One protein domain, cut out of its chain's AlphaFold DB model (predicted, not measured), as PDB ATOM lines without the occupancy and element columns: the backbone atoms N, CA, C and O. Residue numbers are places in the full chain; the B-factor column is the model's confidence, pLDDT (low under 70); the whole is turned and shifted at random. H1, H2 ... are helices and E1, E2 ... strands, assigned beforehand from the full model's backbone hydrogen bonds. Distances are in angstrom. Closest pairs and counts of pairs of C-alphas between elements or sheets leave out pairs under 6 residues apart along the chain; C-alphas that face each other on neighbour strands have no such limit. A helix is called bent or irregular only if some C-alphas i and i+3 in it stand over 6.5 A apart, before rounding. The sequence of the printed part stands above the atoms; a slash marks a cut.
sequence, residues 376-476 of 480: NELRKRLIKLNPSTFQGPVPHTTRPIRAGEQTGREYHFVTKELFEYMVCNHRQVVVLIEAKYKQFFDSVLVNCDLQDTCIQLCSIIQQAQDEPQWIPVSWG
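This is residues 376 to 476 of the 480 residues of the protein "Membrane protein, palmitoylated 4a (MAGUK p55 subfamily member 4)" of Amphilophus citrinellus (UniProt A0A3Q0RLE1). The domain is an open, hollow frame: the bent helix H2 makes one long side, H3 makes the opposite end, and the unnamed link of residues 386 to 415 runs back across the other side. H1 packs on H3, the one contact between helices, while residues 398 to 411 make a loop at the corner of the frame away from H3, and E1 continues from the last turn of H3. The 101 printed residues hold three named helices and one named strand, in the order H1, H2, H3, E1, and the class is mostly helix. The whole is loose, with a radius of gyration of the C-alphas of 17.5 A and spans of 42 by 36 by 26 A.

The longest helix, H2, residues 416 to 437, was assigned as one helix by its hydrogen bonds but is bent: C-alphas 425 and 428 are 6.8 A apart. Its arms, H2a of residues 416 to 425 and H2b of residues 428 to 437, stand at a steep tilt of 50 degrees. Neither arm touches a helix. Residues 423 to 439, of which 423 to 437 belong to H2, stand free. H2b is apart from H3, residues 450 to 466, and H2a is apart from H1, residues 376 to 385. H1 and H3 touch, with 6 pairs of C-alphas within 8 A; the closest C-alphas are those of Leu 378 and Cys 454, 6.2 A apart. They run the same way at a steep tilt of 69 degrees, only just short of about perpendicular. H3 and E1, residues 469 to 472, meet only through their link. E1 pairs with no named strand and is apart from H1, H2a and H2b. Residues 396 to 397 pair with residues 412 to 413, parallel. In H1, H2a, H2b and H3 every O i to N i+4 pair is within hydrogen-bond range.

H2a is 14.2 A long and begins with C-alpha 416 at (24.104, -27.940, -25.637), and H2b is 13.1 A long. H3 is 24.2 A long. H1 is 14.3 A long and begins with C-alpha 376 at (42.025, -28.046, -43.869). E1 is 10.0 A long and ends with C-alpha 472 at (35.185, -55.166, -46.817).

The two C-alphas farthest apart are those of Ala 403 and Val 473, 47.9 A. The printed part has no cut. The links H1 to H2, 30 residues, and H2 to H3, 12 residues, are long; the link H3 to E1 is tight. The mean pLDDT of the printed part is 79.9; residues 423 to 440 and residue 476 are under 70, and H2b has a mean of 48.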
ATOM      1  N   ASN A 376      43.115 -29.009 -43.726       87.94
ATOM      2  CA  ASN A 376      42.025 -28.046 -43.869       87.94
ATOM      3  C   ASN A 376      42.214 -27.136 -45.087       87.94
ATOM      4  O   ASN A 376      41.248 -26.833 -45.789       87.94
ATOM      5  N   GLU A 377      43.446 -26.714 -45.351       89.94
ATOM      6  CA  GLU A 377      43.831 -25.906 -46.504       89.94
ATOM      7  C   GLU A 377      43.620 -26.683 -47.806       89.94
ATOM      8  O   GLU A 377      43.028 -26.142 -48.741       89.94
ATOM      9  N   LEU A 378      44.016 -27.962 -47.845       89.56
ATOM     10  CA  LEU A 378      43.773 -28.853 -48.984       89.56
ATOM     11  C   LEU A 378      42.277 -29.028 -49.248       89.56
ATOM     12  O   LEU A 378      41.830 -28.833 -50.377       89.56
ATOM     13  N   ARG A 379      41.479 -29.293 -48.203       90.62
ATOM     14  CA  ARG A 379      40.014 -29.391 -48.313       90.62
ATOM     15  C   ARG A 379      39.398 -28.116 -48.891       90.62
ATOM     16  O   ARG A 379      38.572 -28.184 -49.798       90.62
ATOM     17  N   LYS A 380      39.804 -26.944 -48.389       89.38
ATOM     18  CA  LYS A 380      39.319 -25.641 -48.881       89.38
ATOM     19  C   LYS A 380      39.698 -25.411 -50.346       89.38
ATOM     20  O   LYS A 380      38.862 -24.939 -51.111       89.38
ATOM     21  N   ARG A 381      40.935 -25.737 -50.743       89.38
ATOM     22  CA  ARG A 381      41.394 -25.606 -52.136       89.38
ATOM     23  C   ARG A 381      40.626 -26.535 -53.075       89.38
ATOM     24  O   ARG A 381      40.173 -26.063 -54.108       89.38
ATOM     25  N   LEU A 382      40.400 -27.790 -52.688       90.19
ATOM     26  CA  LEU A 382      39.593 -28.757 -53.444       90.19
ATOM     27  C   LEU A 382      38.186 -28.236 -53.754       90.19
ATOM     28  O   LEU A 382      37.771 -28.227 -54.911       90.19
ATOM     29  N   ILE A 383      37.484 -27.745 -52.728       90.50
ATOM     30  CA  ILE A 383      36.135 -27.181 -52.881       90.50
ATOM     31  C   ILE A 383      36.170 -25.934 -53.768       90.50
ATOM     32  O   ILE A 383      35.308 -25.755 -54.620       90.50
ATOM     33  N   LYS A 384      37.185 -25.077 -53.606       88.69
ATOM     34  CA  LYS A 384      37.329 -23.863 -54.417       88.69
ATOM     35  C   LYS A 384      37.619 -24.168 -55.891       88.69
ATOM     36  O   LYS A 384      37.161 -23.418 -56.747       88.69
ATOM     37  N   LEU A 385      38.383 -25.222 -56.180       87.25
ATOM     38  CA  LEU A 385      38.734 -25.621 -57.544       87.25
ATOM     39  C   LEU A 385      37.525 -26.180 -58.299       87.25
ATOM     40  O   LEU A 385      37.320 -25.793 -59.444       87.25
ATOM     41  N   ASN A 386      36.714 -27.031 -57.660       85.25
ATOM     42  CA  ASN A 386      35.521 -27.629 -58.273       85.25
ATOM     43  C   ASN A 386      34.299 -27.565 -57.333       85.25
ATOM     44  O   ASN A 386      33.921 -28.585 -56.744       85.25
ATOM     45  N   PRO A 387      33.639 -26.395 -57.212       87.50
ATOM     46  CA  PRO A 387      32.521 -26.199 -56.282       87.50
ATOM     47  C   PRO A 387      31.279 -27.033 -56.612       87.50
ATOM     48  O   PRO A 387      30.461 -27.295 -55.739       87.50
ATOM     49  N   SER A 388      31.120 -27.438 -57.875       85.12
ATOM     50  CA  SER A 388      30.000 -28.267 -58.333       85.12
ATOM     51  C   SER A 388      30.124 -29.734 -57.923       85.12
ATOM     52  O   SER A 388      29.124 -30.442 -57.901       85.12
ATOM     53  N   THR A 389      31.343 -30.198 -57.642       85.19
ATOM     54  CA  THR A 389      31.640 -31.617 -57.395       85.19
ATOM     55  C   THR A 389      31.946 -31.878 -55.925       85.19
ATOM     56  O   THR A 389      31.575 -32.922 -55.395       85.19
ATOM     57  N   PHE A 390      32.616 -30.937 -55.252       88.56
ATOM     58  CA  PHE A 390      33.021 -31.089 -53.858       88.56
ATOM     59  C   PHE A 390      32.230 -30.170 -52.941       88.56
ATOM     60  O   PHE A 390      32.234 -28.950 -53.098       88.56
ATOM     61  N   GLN A 391      31.648 -30.761 -51.904       87.62
ATOM     62  CA  GLN A 391      30.974 -30.037 -50.839       87.62
ATOM     63  C   GLN A 391      31.397 -30.607 -49.485       87.62
ATOM     64  O   GLN A 391      31.535 -31.816 -49.312       87.62
ATOM     65  N   GLY A 392      31.637 -29.721 -48.516       85.06
ATOM     66  CA  GLY A 392      31.840 -30.126 -47.128       85.06
ATOM     67  C   GLY A 392      30.496 -30.347 -46.426       85.06
ATOM     68  O   GLY A 392      29.552 -29.611 -46.715       85.06
ATOM     69  N   PRO A 393      30.399 -31.299 -45.482       86.06
ATOM     70  CA  PRO A 393      29.204 -31.427 -44.656       86.06
ATOM     71  C   PRO A 393      29.031 -30.179 -43.785       86.06
ATOM     72  O   PRO A 393      30.022 -29.588 -43.340       86.06
ATOM     73  N   VAL A 394      27.780 -29.797 -43.524       86.88
ATOM     74  CA  VAL A 394      27.452 -28.694 -42.612       86.88
ATOM     75  C   VAL A 394      27.635 -29.188 -41.170       86.88
ATOM     76  O   VAL A 394      26.954 -30.129 -40.756       86.88
ATOM     77  N   PRO A 395      28.571 -28.619 -40.392       87.38
ATOM     78  CA  PRO A 395      28.829 -29.066 -39.027       87.38
ATOM     79  C   PRO A 395      27.737 -28.612 -38.050       87.38
ATOM     80  O   PRO A 395      27.064 -27.605 -38.261       87.38
ATOM     81  N   HIS A 396      27.604 -29.321 -36.931       86.81
ATOM     82  CA  HIS A 396      26.754 -28.901 -35.815       86.81
ATOM     83  C   HIS A 396      27.538 -27.996 -34.858       86.81
ATOM     84  O   HIS A 396      28.733 -28.207 -34.642       86.81
ATOM     85  N   THR A 397      26.884 -26.993 -34.271       89.56
ATOM     86  CA  THR A 397      27.492 -26.115 -33.260       89.56
ATOM     87  C   THR A 397      26.502 -25.758 -32.157       89.56
ATOM     88  O   THR A 397      25.309 -25.609 -32.408       89.56
ATOM     89  N   THR A 398      27.024 -25.587 -30.942       90.12
ATOM     90  CA  THR A 398      26.289 -25.081 -29.772       90.12
ATOM     91  C   THR A 398      26.371 -23.560 -29.630       90.12
ATOM     92  O   THR A 398      25.700 -22.976 -28.782       90.12
ATOM     93  N   ARG A 399      27.196 -22.893 -30.451       92.88
ATOM     94  CA  ARG A 399      27.300 -21.430 -30.472       92.88
ATOM     95  C   ARG A 399      25.970 -20.821 -30.950       92.88
ATOM     96  O   ARG A 399      25.423 -21.326 -31.924       92.88
ATOM     97  N   PRO A 400      25.485 -19.706 -30.374       87.62
ATOM     98  CA  PRO A 400      24.316 -19.007 -30.908       87.62
ATOM     99  C   PRO A 400      24.575 -18.439 -32.312       87.62
ATOM    100  O   PRO A 400      25.703 -18.052 -32.646       87.62
ATOM    101  N   ILE A 401      23.516 -18.361 -33.117       92.06
ATOM    102  CA  ILE A 401      23.539 -17.790 -34.469       92.06
ATOM    103  C   ILE A 401      23.922 -16.300 -34.427       92.06
ATOM    104  O   ILE A 401      23.417 -15.545 -33.596       92.06
ATOM    105  N   ARG A 402      24.850 -15.868 -35.291       93.56
ATOM    106  CA  ARG A 402      25.212 -14.442 -35.448       93.56
ATOM    107  C   ARG A 402      24.398 -13.796 -36.568       93.56
ATOM    108  O   ARG A 402      23.854 -14.477 -37.433       93.56
ATOM    109  N   ALA A 403      24.347 -12.464 -36.572       89.75
ATOM    110  CA  ALA A 403      23.678 -11.701 -37.622       89.75
ATOM    111  C   ALA A 403      24.241 -12.057 -39.013       89.75
ATOM    112  O   ALA A 403      25.439 -11.919 -39.252       89.75
ATOM    113  N   GLY A 404      23.368 -12.516 -39.912       89.88
ATOM    114  CA  GLY A 404      23.715 -12.922 -41.279       89.88
ATOM    115  C   GLY A 404      24.019 -14.412 -41.471       89.88
ATOM    116  O   GLY A 404      24.146 -14.843 -42.614       89.88
ATOM    117  N   GLU A 405      24.098 -15.203 -40.399       92.31
ATOM    118  CA  GLU A 405      24.220 -16.666 -40.484       92.31
ATOM    119  C   GLU A 405      22.837 -17.314 -40.662       92.31
ATOM    120  O   GLU A 405      21.825 -16.770 -40.212       92.31
ATOM    121  N   GLN A 406      22.782 -18.482 -41.309       89.69
ATOM    122  CA  GLN A 406      21.553 -19.257 -41.493       89.69
ATOM    123  C   GLN A 406      21.756 -20.716 -41.074       89.69
ATOM    124  O   GLN A 406      22.789 -21.335 -41.343       89.69
ATOM    125  N   THR A 407      20.746 -21.292 -40.416       89.12
ATOM    126  CA  THR A 407      20.798 -22.705 -40.022       89.12
ATOM    127  C   THR A 407      20.811 -23.608 -41.255       89.12
ATOM    128  O   THR A 407      20.077 -23.374 -42.212       89.12
ATOM    129  N   GLY A 408      21.672 -24.625 -41.249       83.25
ATOM    130  CA  GLY A 408      21.829 -25.556 -42.369       83.25
ATOM    131  C   GLY A 408      22.670 -25.031 -43.537       83.25
ATOM    132  O   GLY A 408      22.860 -25.763 -44.504       83.25
ATOM    133  N   ARG A 409      23.210 -23.806 -43.451       85.38
ATOM    134  CA  ARG A 409      24.178 -23.278 -44.421       85.38
ATOM    135  C   ARG A 409      25.589 -23.273 -43.850       85.38
ATOM    136  O   ARG A 409      26.446 -24.003 -44.340       85.38
ATOM    137  N   GLU A 410      25.832 -22.476 -42.812       85.75
ATOM    138  CA  GLU A 410      27.136 -22.438 -42.142       85.75
ATOM    139  C   GLU A 410      27.248 -23.528 -41.075       85.75
ATOM    140  O   GLU A 410      28.241 -24.253 -41.024       85.75
ATOM    141  N   TYR A 411      26.215 -23.650 -40.239       90.06
ATOM    142  CA  TYR A 411      26.142 -24.622 -39.155       90.06
ATOM    143  C   TYR A 411      24.702 -25.092 -38.934       90.06
ATOM    144  O   TYR A 411      23.741 -24.362 -39.186       90.06
ATOM    145  N   HIS A 412      24.550 -26.292 -38.385       90.75
ATOM    146  CA  HIS A 412      23.343 -26.681 -37.668       90.75
ATOM    147  C   HIS A 412      23.460 -26.191 -36.225       90.75
ATOM    148  O   HIS A 412      24.221 -26.742 -35.426       90.75
ATOM    149  N   PHE A 413      22.740 -25.115 -35.913       91.69
ATOM    150  CA  PHE A 413      22.712 -24.532 -34.574       91.69
ATOM    151  C   PHE A 413      21.805 -25.373 -33.675       91.69
ATOM    152  O   PHE A 413      20.602 -25.462 -33.916       91.69
ATOM    153  N   VAL A 414      22.387 -26.008 -32.661       92.06
ATOM    154  CA  VAL A 414      21.696 -26.920 -31.738       92.06
ATOM    155  C   VAL A 414      21.950 -26.523 -30.287       92.06
ATOM    156  O   VAL A 414      22.934 -25.855 -29.979       92.06
ATOM    157  N   THR A 415      21.069 -26.935 -29.375       87.62
ATOM    158  CA  THR A 415      21.278 -26.720 -27.936       87.62
ATOM    159  C   THR A 415      22.426 -27.587 -27.417       87.62
ATOM    160  O   THR A 415      22.750 -28.626 -27.999       87.62
ATOM    161  N   LYS A 416      23.042 -27.169 -26.302       83.06
ATOM    162  CA  LYS A 416      24.104 -27.940 -25.637       83.06
ATOM    163  C   LYS A 416      23.631 -29.354 -25.281       83.06
ATOM    164  O   LYS A 416      24.307 -30.314 -25.624       83.06
ATOM    165  N   GLU A 417      22.432 -29.473 -24.718       80.19
ATOM    166  CA  GLU A 417      21.804 -30.754 -24.366       80.19
ATOM    167  C   GLU A 417      21.620 -31.673 -25.581       80.19
ATOM    168  O   GLU A 417      21.983 -32.847 -25.540       80.19
ATOM    169  N   LEU A 418      21.107 -31.143 -26.699       82.38
ATOM    170  CA  LEU A 418      20.928 -31.928 -27.921       82.38
ATOM    171  C   LEU A 418      22.277 -32.343 -28.518       82.38
ATOM    172  O   LEU A 418      22.418 -33.465 -28.998       82.38
ATOM    173  N   PHE A 419      23.279 -31.462 -28.476       80.69
ATOM    174  CA  PHE A 419      24.632 -31.782 -28.924       80.69
ATOM    175  C   PHE A 419      25.255 -32.901 -28.084       80.69
ATOM    176  O   PHE A 419      25.791 -33.856 -28.641       80.69
ATOM    177  N   GLU A 420      25.129 -32.833 -26.760       74.44
ATOM    178  CA  GLU A 420      25.601 -33.873 -25.843       74.44
ATOM    179  C   GLU A 420      24.853 -35.193 -26.043       74.44
ATOM    180  O   GLU A 420      25.488 -36.241 -26.104       74.44
ATOM    181  N   TYR A 421      23.535 -35.162 -26.251       75.00
ATOM    182  CA  TYR A 421      22.746 -36.343 -26.607       75.00
ATOM    183  C   TYR A 421      23.206 -36.970 -27.934       75.00
ATOM    184  O   TYR A 421      23.412 -38.184 -28.019       75.00
ATOM    185  N   MET A 422      23.417 -36.149 -28.972       72.19
ATOM    186  CA  MET A 422      23.937 -36.605 -30.264       72.19
ATOM    187  C   MET A 422      25.316 -37.238 -30.109       72.19
ATOM    188  O   MET A 422      25.542 -38.311 -30.665       72.19
ATOM    189  N   VAL A 423      26.205 -36.618 -29.326       68.25
ATOM    190  CA  VAL A 423      27.513 -37.182 -28.994       68.25
ATOM    191  C   VAL A 423      27.333 -38.490 -28.237       68.25
ATOM    192  O   VAL A 423      27.876 -39.481 -28.676       68.25
ATOM    193  N   CYS A 424      26.547 -38.581 -27.172       59.78
ATOM    194  CA  CYS A 424      26.383 -39.828 -26.415       59.78
ATOM    195  C   CYS A 424      25.860 -40.992 -27.274       59.78
ATOM    196  O   CYS A 424      26.374 -42.106 -27.163       59.78
ATOM    197  N   ASN A 425      24.926 -40.730 -28.192       59.69
ATOM    198  CA  ASN A 425      24.401 -41.753 -29.098       59.69
ATOM    199  C   ASN A 425      25.351 -42.099 -30.254       59.69
ATOM    200  O   ASN A 425      25.470 -43.265 -30.624       59.69
ATOM    201  N   HIS A 426      26.062 -41.116 -30.814       57.38
ATOM    202  CA  HIS A 426      26.929 -41.302 -31.990       57.38
ATOM    203  C   HIS A 426      28.426 -41.359 -31.652       57.38
ATOM    204  O   HIS A 426      29.255 -41.555 -32.540       57.38
ATOM    205  N   ARG A 427      28.807 -41.257 -30.374       46.72
ATOM    206  CA  ARG A 427      30.186 -41.417 -29.876       46.72
ATOM    207  C   ARG A 427      30.691 -42.809 -30.184       46.72
ATOM    208  O   ARG A 427      31.869 -42.963 -30.485       46.72
ATOM    209  N   GLN A 428      29.794 -43.796 -30.189       42.31
ATOM    210  CA  GLN A 428      30.112 -45.115 -30.709       42.31
ATOM    211  C   GLN A 428      30.533 -45.020 -32.174       42.31
ATOM    212  O   GLN A 428      31.591 -45.524 -32.498       42.31
ATOM    213  N   VAL A 429      29.814 -44.306 -33.042       49.78
ATOM    214  CA  VAL A 429      30.135 -44.211 -34.478       49.78
ATOM    215  C   VAL A 429      31.492 -43.554 -34.731       49.78
ATOM    216  O   VAL A 429      32.286 -44.117 -35.470       49.78
ATOM    217  N   VAL A 430      31.811 -42.418 -34.105       45.97
ATOM    218  CA  VAL A 430      33.100 -41.730 -34.346       45.97
ATOM    219  C   VAL A 430      34.278 -42.524 -33.779       45.97
ATOM    220  O   VAL A 430      35.257 -42.755 -34.485       45.97
ATOM    221  N   VAL A 431      34.164 -43.021 -32.541       43.25
ATOM    222  CA  VAL A 431      35.209 -43.854 -31.920       43.25
ATOM    223  C   VAL A 431      35.347 -45.189 -32.653       43.25
ATOM    224  O   VAL A 431      36.462 -45.679 -32.808       43.25
ATOM    225  N   LEU A 432      34.251 -45.774 -33.147       48.59
ATOM    226  CA  LEU A 432      34.290 -46.939 -34.029       48.59
ATOM    227  C   LEU A 432      34.950 -46.578 -35.352       48.59
ATOM    228  O   LEU A 432      35.735 -47.379 -35.832       48.59
ATOM    229  N   ILE A 433      34.681 -45.411 -35.943       52.31
ATOM    230  CA  ILE A 433      35.280 -45.042 -37.224       52.31
ATOM    231  C   ILE A 433      36.800 -44.916 -37.083       52.31
ATOM    232  O   ILE A 433      37.551 -45.521 -37.844       52.31
ATOM    233  N   GLU A 434      37.268 -44.207 -36.061       47.62
ATOM    234  CA  GLU A 434      38.698 -44.074 -35.797       47.62
ATOM    235  C   GLU A 434      39.318 -45.412 -35.370       47.62
ATOM    236  O   GLU A 434      40.283 -45.865 -35.976       47.62
ATOM    237  N   ALA A 435      38.760 -46.128 -34.393       47.25
ATOM    238  CA  ALA A 435      39.356 -47.379 -33.911       47.25
ATOM    239  C   ALA A 435      39.289 -48.525 -34.939       47.25
ATOM    240  O   ALA A 435      40.182 -49.373 -34.989       47.25
ATOM    241  N   LYS A 436      38.230 -48.580 -35.756       48.38
ATOM    242  CA  LYS A 436      38.030 -49.626 -36.767       48.38
ATOM    243  C   LYS A 436      38.729 -49.274 -38.076       48.38
ATOM    244  O   LYS A 436      39.315 -50.182 -38.661       48.38
ATOM    245  N   TYR A 437      38.729 -48.003 -38.500       53.44
ATOM    246  CA  TYR A 437      39.194 -47.600 -39.833       53.44
ATOM    247  C   TYR A 437      40.422 -46.687 -39.902       53.44
ATOM    248  O   TYR A 437      40.875 -46.404 -41.006       53.44
ATOM    249  N   LYS A 438      41.078 -46.350 -38.780       51.78
ATOM    250  CA  LYS A 438      42.395 -45.665 -38.776       51.78
ATOM    251  C   LYS A 438      43.488 -46.380 -39.586       51.78
ATOM    252  O   LYS A 438      44.506 -45.775 -39.885       51.78
ATOM    253  N   GLN A 439      43.303 -47.652 -39.928       53.88
ATOM    254  CA  GLN A 439      44.249 -48.452 -40.715       53.88
ATOM    255  C   GLN A 439      43.777 -48.755 -42.152       53.88
ATOM    256  O   GLN A 439      44.509 -49.410 -42.885       53.88
ATOM    257  N   PHE A 440      42.592 -48.283 -42.565       61.56
ATOM    258  CA  PHE A 440      42.085 -48.401 -43.942       61.56
ATOM    259  C   PHE A 440      42.241 -47.072 -44.682       61.56
ATOM    260  O   PHE A 440      41.259 -46.458 -45.093       61.56
ATOM    261  N   PHE A 441      43.477 -46.594 -44.819       71.62
ATOM    262  CA  PHE A 441      43.748 -45.533 -45.783       71.62
ATOM    263  C   PHE A 441      43.912 -46.172 -47.158       71.62
ATOM    264  O   PHE A 441      44.809 -46.990 -47.347       71.62
ATOM    265  N   ASP A 442      43.080 -45.779 -48.119       73.94
ATOM    266  CA  ASP A 442      43.231 -46.224 -49.508       73.94
ATOM    267  C   ASP A 442      44.517 -45.670 -50.141       73.94
ATOM    268  O   ASP A 442      45.090 -46.256 -51.057       73.94
ATOM    269  N   SER A 443      44.989 -44.512 -49.671       77.75
ATOM    270  CA  SER A 443      46.189 -43.848 -50.178       77.75
ATOM    271  C   SER A 443      46.829 -42.958 -49.115       77.75
ATOM    272  O   SER A 443      46.141 -42.344 -48.300       77.75
ATOM    273  N   VAL A 444      48.161 -42.866 -49.147       81.88
ATOM    274  CA  VAL A 444      48.956 -41.983 -48.280       81.88
ATOM    275  C   VAL A 444      49.591 -40.902 -49.138       81.88
ATOM    276  O   VAL A 444      50.193 -41.199 -50.169       81.88
ATOM    277  N   LEU A 445      49.469 -39.649 -48.705       82.06
ATOM    278  CA  LEU A 445      49.914 -38.486 -49.462       82.06
ATOM    279  C   LEU A 445      50.850 -37.640 -48.593       82.06
ATOM    280  O   LEU A 445      50.493 -37.245 -47.482       82.06
ATOM    281  N   VAL A 446      52.067 -37.400 -49.082       83.94
ATOM    282  CA  VAL A 446      53.089 -36.620 -48.371       83.94
ATOM    283  C   VAL A 446      52.997 -35.167 -48.824       83.94
ATOM    284  O   VAL A 446      53.340 -34.844 -49.957       83.94
ATOM    285  N   ASN A 447      52.521 -34.292 -47.938       85.19
ATOM    286  CA  ASN A 447      52.350 -32.875 -48.250       85.19
ATOM    287  C   ASN A 447      53.669 -32.103 -48.086       85.19
ATOM    288  O   ASN A 447      53.987 -31.646 -46.986       85.19
ATOM    289  N   CYS A 448      54.425 -31.967 -49.177       83.75
ATOM    290  CA  CYS A 448      55.621 -31.116 -49.244       83.75
ATOM    291  C   CYS A 448      55.311 -29.716 -49.799       83.75
ATOM    292  O   CYS A 448      55.883 -28.731 -49.342       83.75
ATOM    293  N   ASP A 449      54.398 -29.636 -50.770       89.19
ATOM    294  CA  ASP A 449      53.897 -28.398 -51.373       89.19
ATOM    295  C   ASP A 449      52.383 -28.501 -51.591       89.19
ATOM    296  O   ASP A 449      51.889 -29.490 -52.133       89.19
ATOM    297  N   LEU A 450      51.629 -27.472 -51.197       84.81
ATOM    298  CA  LEU A 450      50.164 -27.515 -51.219       84.81
ATOM    299  C   LEU A 450      49.566 -27.577 -52.630       84.81
ATOM    300  O   LEU A 450      48.438 -28.045 -52.776       84.81
ATOM    301  N   GLN A 451      50.244 -27.047 -53.648       85.31
ATOM    302  CA  GLN A 451      49.736 -27.038 -55.017       85.31
ATOM    303  C   GLN A 451      49.891 -28.423 -55.647       85.31
ATOM    304  O   GLN A 451      48.901 -28.991 -56.112       85.31
ATOM    305  N   ASP A 452      51.092 -28.992 -55.574       87.75
ATOM    306  CA  ASP A 452      51.388 -30.324 -56.110       87.75
ATOM    307  C   ASP A 452      50.563 -31.403 -55.400       87.75
ATOM    308  O   ASP A 452      49.930 -32.250 -56.032       87.75
ATOM    309  N   THR A 453      50.480 -31.301 -54.074       90.12
ATOM    310  CA  THR A 453      49.675 -32.179 -53.217       90.12
ATOM    311  C   THR A 453      48.191 -32.111 -53.584       90.12
ATOM    312  O   THR A 453      47.512 -33.135 -53.608       90.12
ATOM    313  N   CYS A 454      47.667 -30.926 -53.923       88.81
ATOM    314  CA  CYS A 454      46.273 -30.777 -54.341       88.81
ATOM    315  C   CYS A 454      46.002 -31.438 -55.702       88.81
ATOM    316  O   CYS A 454      44.948 -32.046 -55.881       88.81
ATOM    317  N   ILE A 455      46.941 -31.352 -56.650       88.88
ATOM    318  CA  ILE A 455      46.823 -32.005 -57.964       88.88
ATOM    319  C   ILE A 455      46.864 -33.528 -57.802       88.88
ATOM    320  O   ILE A 455      46.002 -34.228 -58.337       88.88
ATOM    321  N   GLN A 456      47.816 -34.037 -57.016       90.12
ATOM    322  CA  GLN A 456      47.910 -35.465 -56.700       90.12
ATOM    323  C   GLN A 456      46.634 -35.973 -56.027       90.12
ATOM    324  O   GLN A 456      46.107 -37.017 -56.407       90.12
ATOM    325  N   LEU A 457      46.089 -35.206 -55.079       90.81
ATOM    326  CA  LEU A 457      44.854 -35.554 -54.391       90.81
ATOM    327  C   LEU A 457      43.657 -35.624 -55.350       90.81
ATOM    328  O   LEU A 457      42.877 -36.567 -55.269       90.81
ATOM    329  N   CYS A 458      43.531 -34.687 -56.295       89.19
ATOM    330  CA  CYS A 458      42.499 -34.758 -57.335       89.19
ATOM    331  C   CYS A 458      42.622 -36.032 -58.186       89.19
ATOM    332  O   CYS A 458      41.609 -36.678 -58.449       89.19
ATOM    333  N   SER A 459      43.843 -36.417 -58.571       90.12
ATOM    334  CA  SER A 459      44.089 -37.646 -59.339       90.12
ATOM    335  C   SER A 459      43.702 -38.899 -58.553       90.12
ATOM    336  O   SER A 459      43.061 -39.791 -59.103       90.12
ATOM    337  N   ILE A 460      44.057 -38.959 -57.266       90.12
ATOM    338  CA  ILE A 460      43.700 -40.079 -56.382       90.12
ATOM    339  C   ILE A 460      42.184 -40.162 -56.218       90.12
ATOM    340  O   ILE A 460      41.618 -41.246 -56.305       90.12
ATOM    341  N   ILE A 461      41.506 -39.025 -56.027       90.06
ATOM    342  CA  ILE A 461      40.044 -38.990 -55.923       90.06
ATOM    343  C   ILE A 461      39.405 -39.507 -57.215       90.06
ATOM    344  O   ILE A 461      38.501 -40.330 -57.134       90.06
ATOM    345  N   GLN A 462      39.867 -39.070 -58.389       88.50
ATOM    346  CA  GLN A 462      39.335 -39.550 -59.669       88.50
ATOM    347  C   GLN A 462      39.522 -41.060 -59.834       88.50
ATOM    348  O   GLN A 462      38.545 -41.770 -60.057       88.50
ATOM    349  N   GLN A 463      40.738 -41.569 -59.616       89.00
ATOM    350  CA  GLN A 463      41.016 -43.010 -59.660       89.00
ATOM    351  C   GLN A 463      40.131 -43.786 -58.688       89.00
ATOM    352  O   GLN A 463      39.552 -44.805 -59.045       89.00
ATOM    353  N   ALA A 464      39.952 -43.269 -57.473       86.56
ATOM    354  CA  ALA A 464      39.086 -43.888 -56.493       86.56
ATOM    355  C   ALA A 464      37.626 -43.944 -57.001       86.56
ATOM    356  O   ALA A 464      36.960 -44.961 -56.839       86.56
ATOM    357  N   GLN A 465      37.092 -42.879 -57.603       87.12
ATOM    358  CA  GLN A 465      35.690 -42.858 -58.051       87.12
ATOM    359  C   GLN A 465      35.419 -43.696 -59.311       87.12
ATOM    360  O   GLN A 465      34.297 -44.194 -59.456       87.12
ATOM    361  N   ASP A 466      36.413 -43.841 -60.191       86.81
ATOM    362  CA  ASP A 466      36.248 -44.464 -61.510       86.81
ATOM    363  C   ASP A 466      36.750 -45.917 -61.559       86.81
ATOM    364  O   ASP A 466      36.175 -46.749 -62.271       86.81
ATOM    365  N   GLU A 467      37.787 -46.254 -60.786       88.62
ATOM    366  CA  GLU A 467      38.367 -47.596 -60.754       88.62
ATOM    367  C   GLU A 467      37.769 -48.469 -59.636       88.62
ATOM    368  O   GLU A 467      37.453 -47.974 -58.548       88.62
ATOM    369  N   PRO A 468      37.647 -49.791 -59.854       87.25
ATOM    370  CA  PRO A 468      37.186 -50.710 -58.819       87.25
ATOM    371  C   PRO A 468      38.129 -50.734 -57.604       87.25
ATOM    372  O   PRO A 468      39.337 -50.914 -57.756       87.25
ATOM    373  N   GLN A 469      37.578 -50.619 -56.393       84.75
ATOM    374  CA  GLN A 469      38.341 -50.625 -55.138       84.75
ATOM    375  C   GLN A 469      38.002 -51.839 -54.274       84.75
ATOM    376  O   GLN A 469      36.874 -52.329 -54.285       84.75
ATOM    377  N   TRP A 470      38.969 -52.313 -53.491       84.00
ATOM    378  CA  TRP A 470      38.741 -53.381 -52.520       84.00
ATOM    379  C   TRP A 470      38.032 -52.828 -51.285       84.00
ATOM    380  O   TRP A 470      38.604 -52.024 -50.558       84.00
ATOM    381  N   ILE A 471      36.806 -53.283 -51.029       82.69
ATOM    382  CA  ILE A 471      36.047 -52.927 -49.824       82.69
ATOM    383  C   ILE A 471      35.770 -54.173 -48.979       82.69
ATOM    384  O   ILE A 471      35.653 -55.270 -49.533       82.69
ATOM    385  N   PRO A 472      35.620 -54.052 -47.650       80.50
ATOM    386  CA  PRO A 472      35.185 -55.166 -46.817       80.50
ATOM    387  C   PRO A 472      33.845 -55.742 -47.287       80.50
ATOM    388  O   PRO A 472      32.895 -54.998 -47.525       80.50
ATOM    389  N   VAL A 473      33.714 -57.072 -47.329       77.69
ATOM    390  CA  VAL A 473      32.450 -57.746 -47.708       77.69
ATOM    391  C   VAL A 473      31.280 -57.323 -46.810       77.69
ATOM    392  O   VAL A 473      30.133 -57.285 -47.250       77.69
ATOM    393  N   SER A 474      31.568 -56.940 -45.564       73.62
ATOM    394  CA  SER A 474      30.574 -56.411 -44.622       73.62
ATOM    395  C   SER A 474      29.876 -55.126 -45.084       73.62
ATOM    396  O   SER A 474      28.821 -54.813 -44.551       73.62
ATOM    397  N   TRP A 475      30.425 -54.393 -46.059       76.88
ATOM    398  CA  TRP A 475      29.805 -53.178 -46.602       76.88
ATOM    399  C   TRP A 475      28.777 -53.481 -47.699       76.88
ATOM    400  O   TRP A 475      27.903 -52.662 -47.949       76.88
ATOM    401  N   GLY A 476      28.882 -54.644 -48.355       65.50
ATOM    402  CA  GLY A 476      27.999 -55.050 -49.456       65.50
ATOM    403  C   GLY A 476      26.767 -55.848 -49.023       65.50
ATOM    404  O   GLY A 476      25.895 -56.108 -49.845       65.50
TER     405      GLY A 476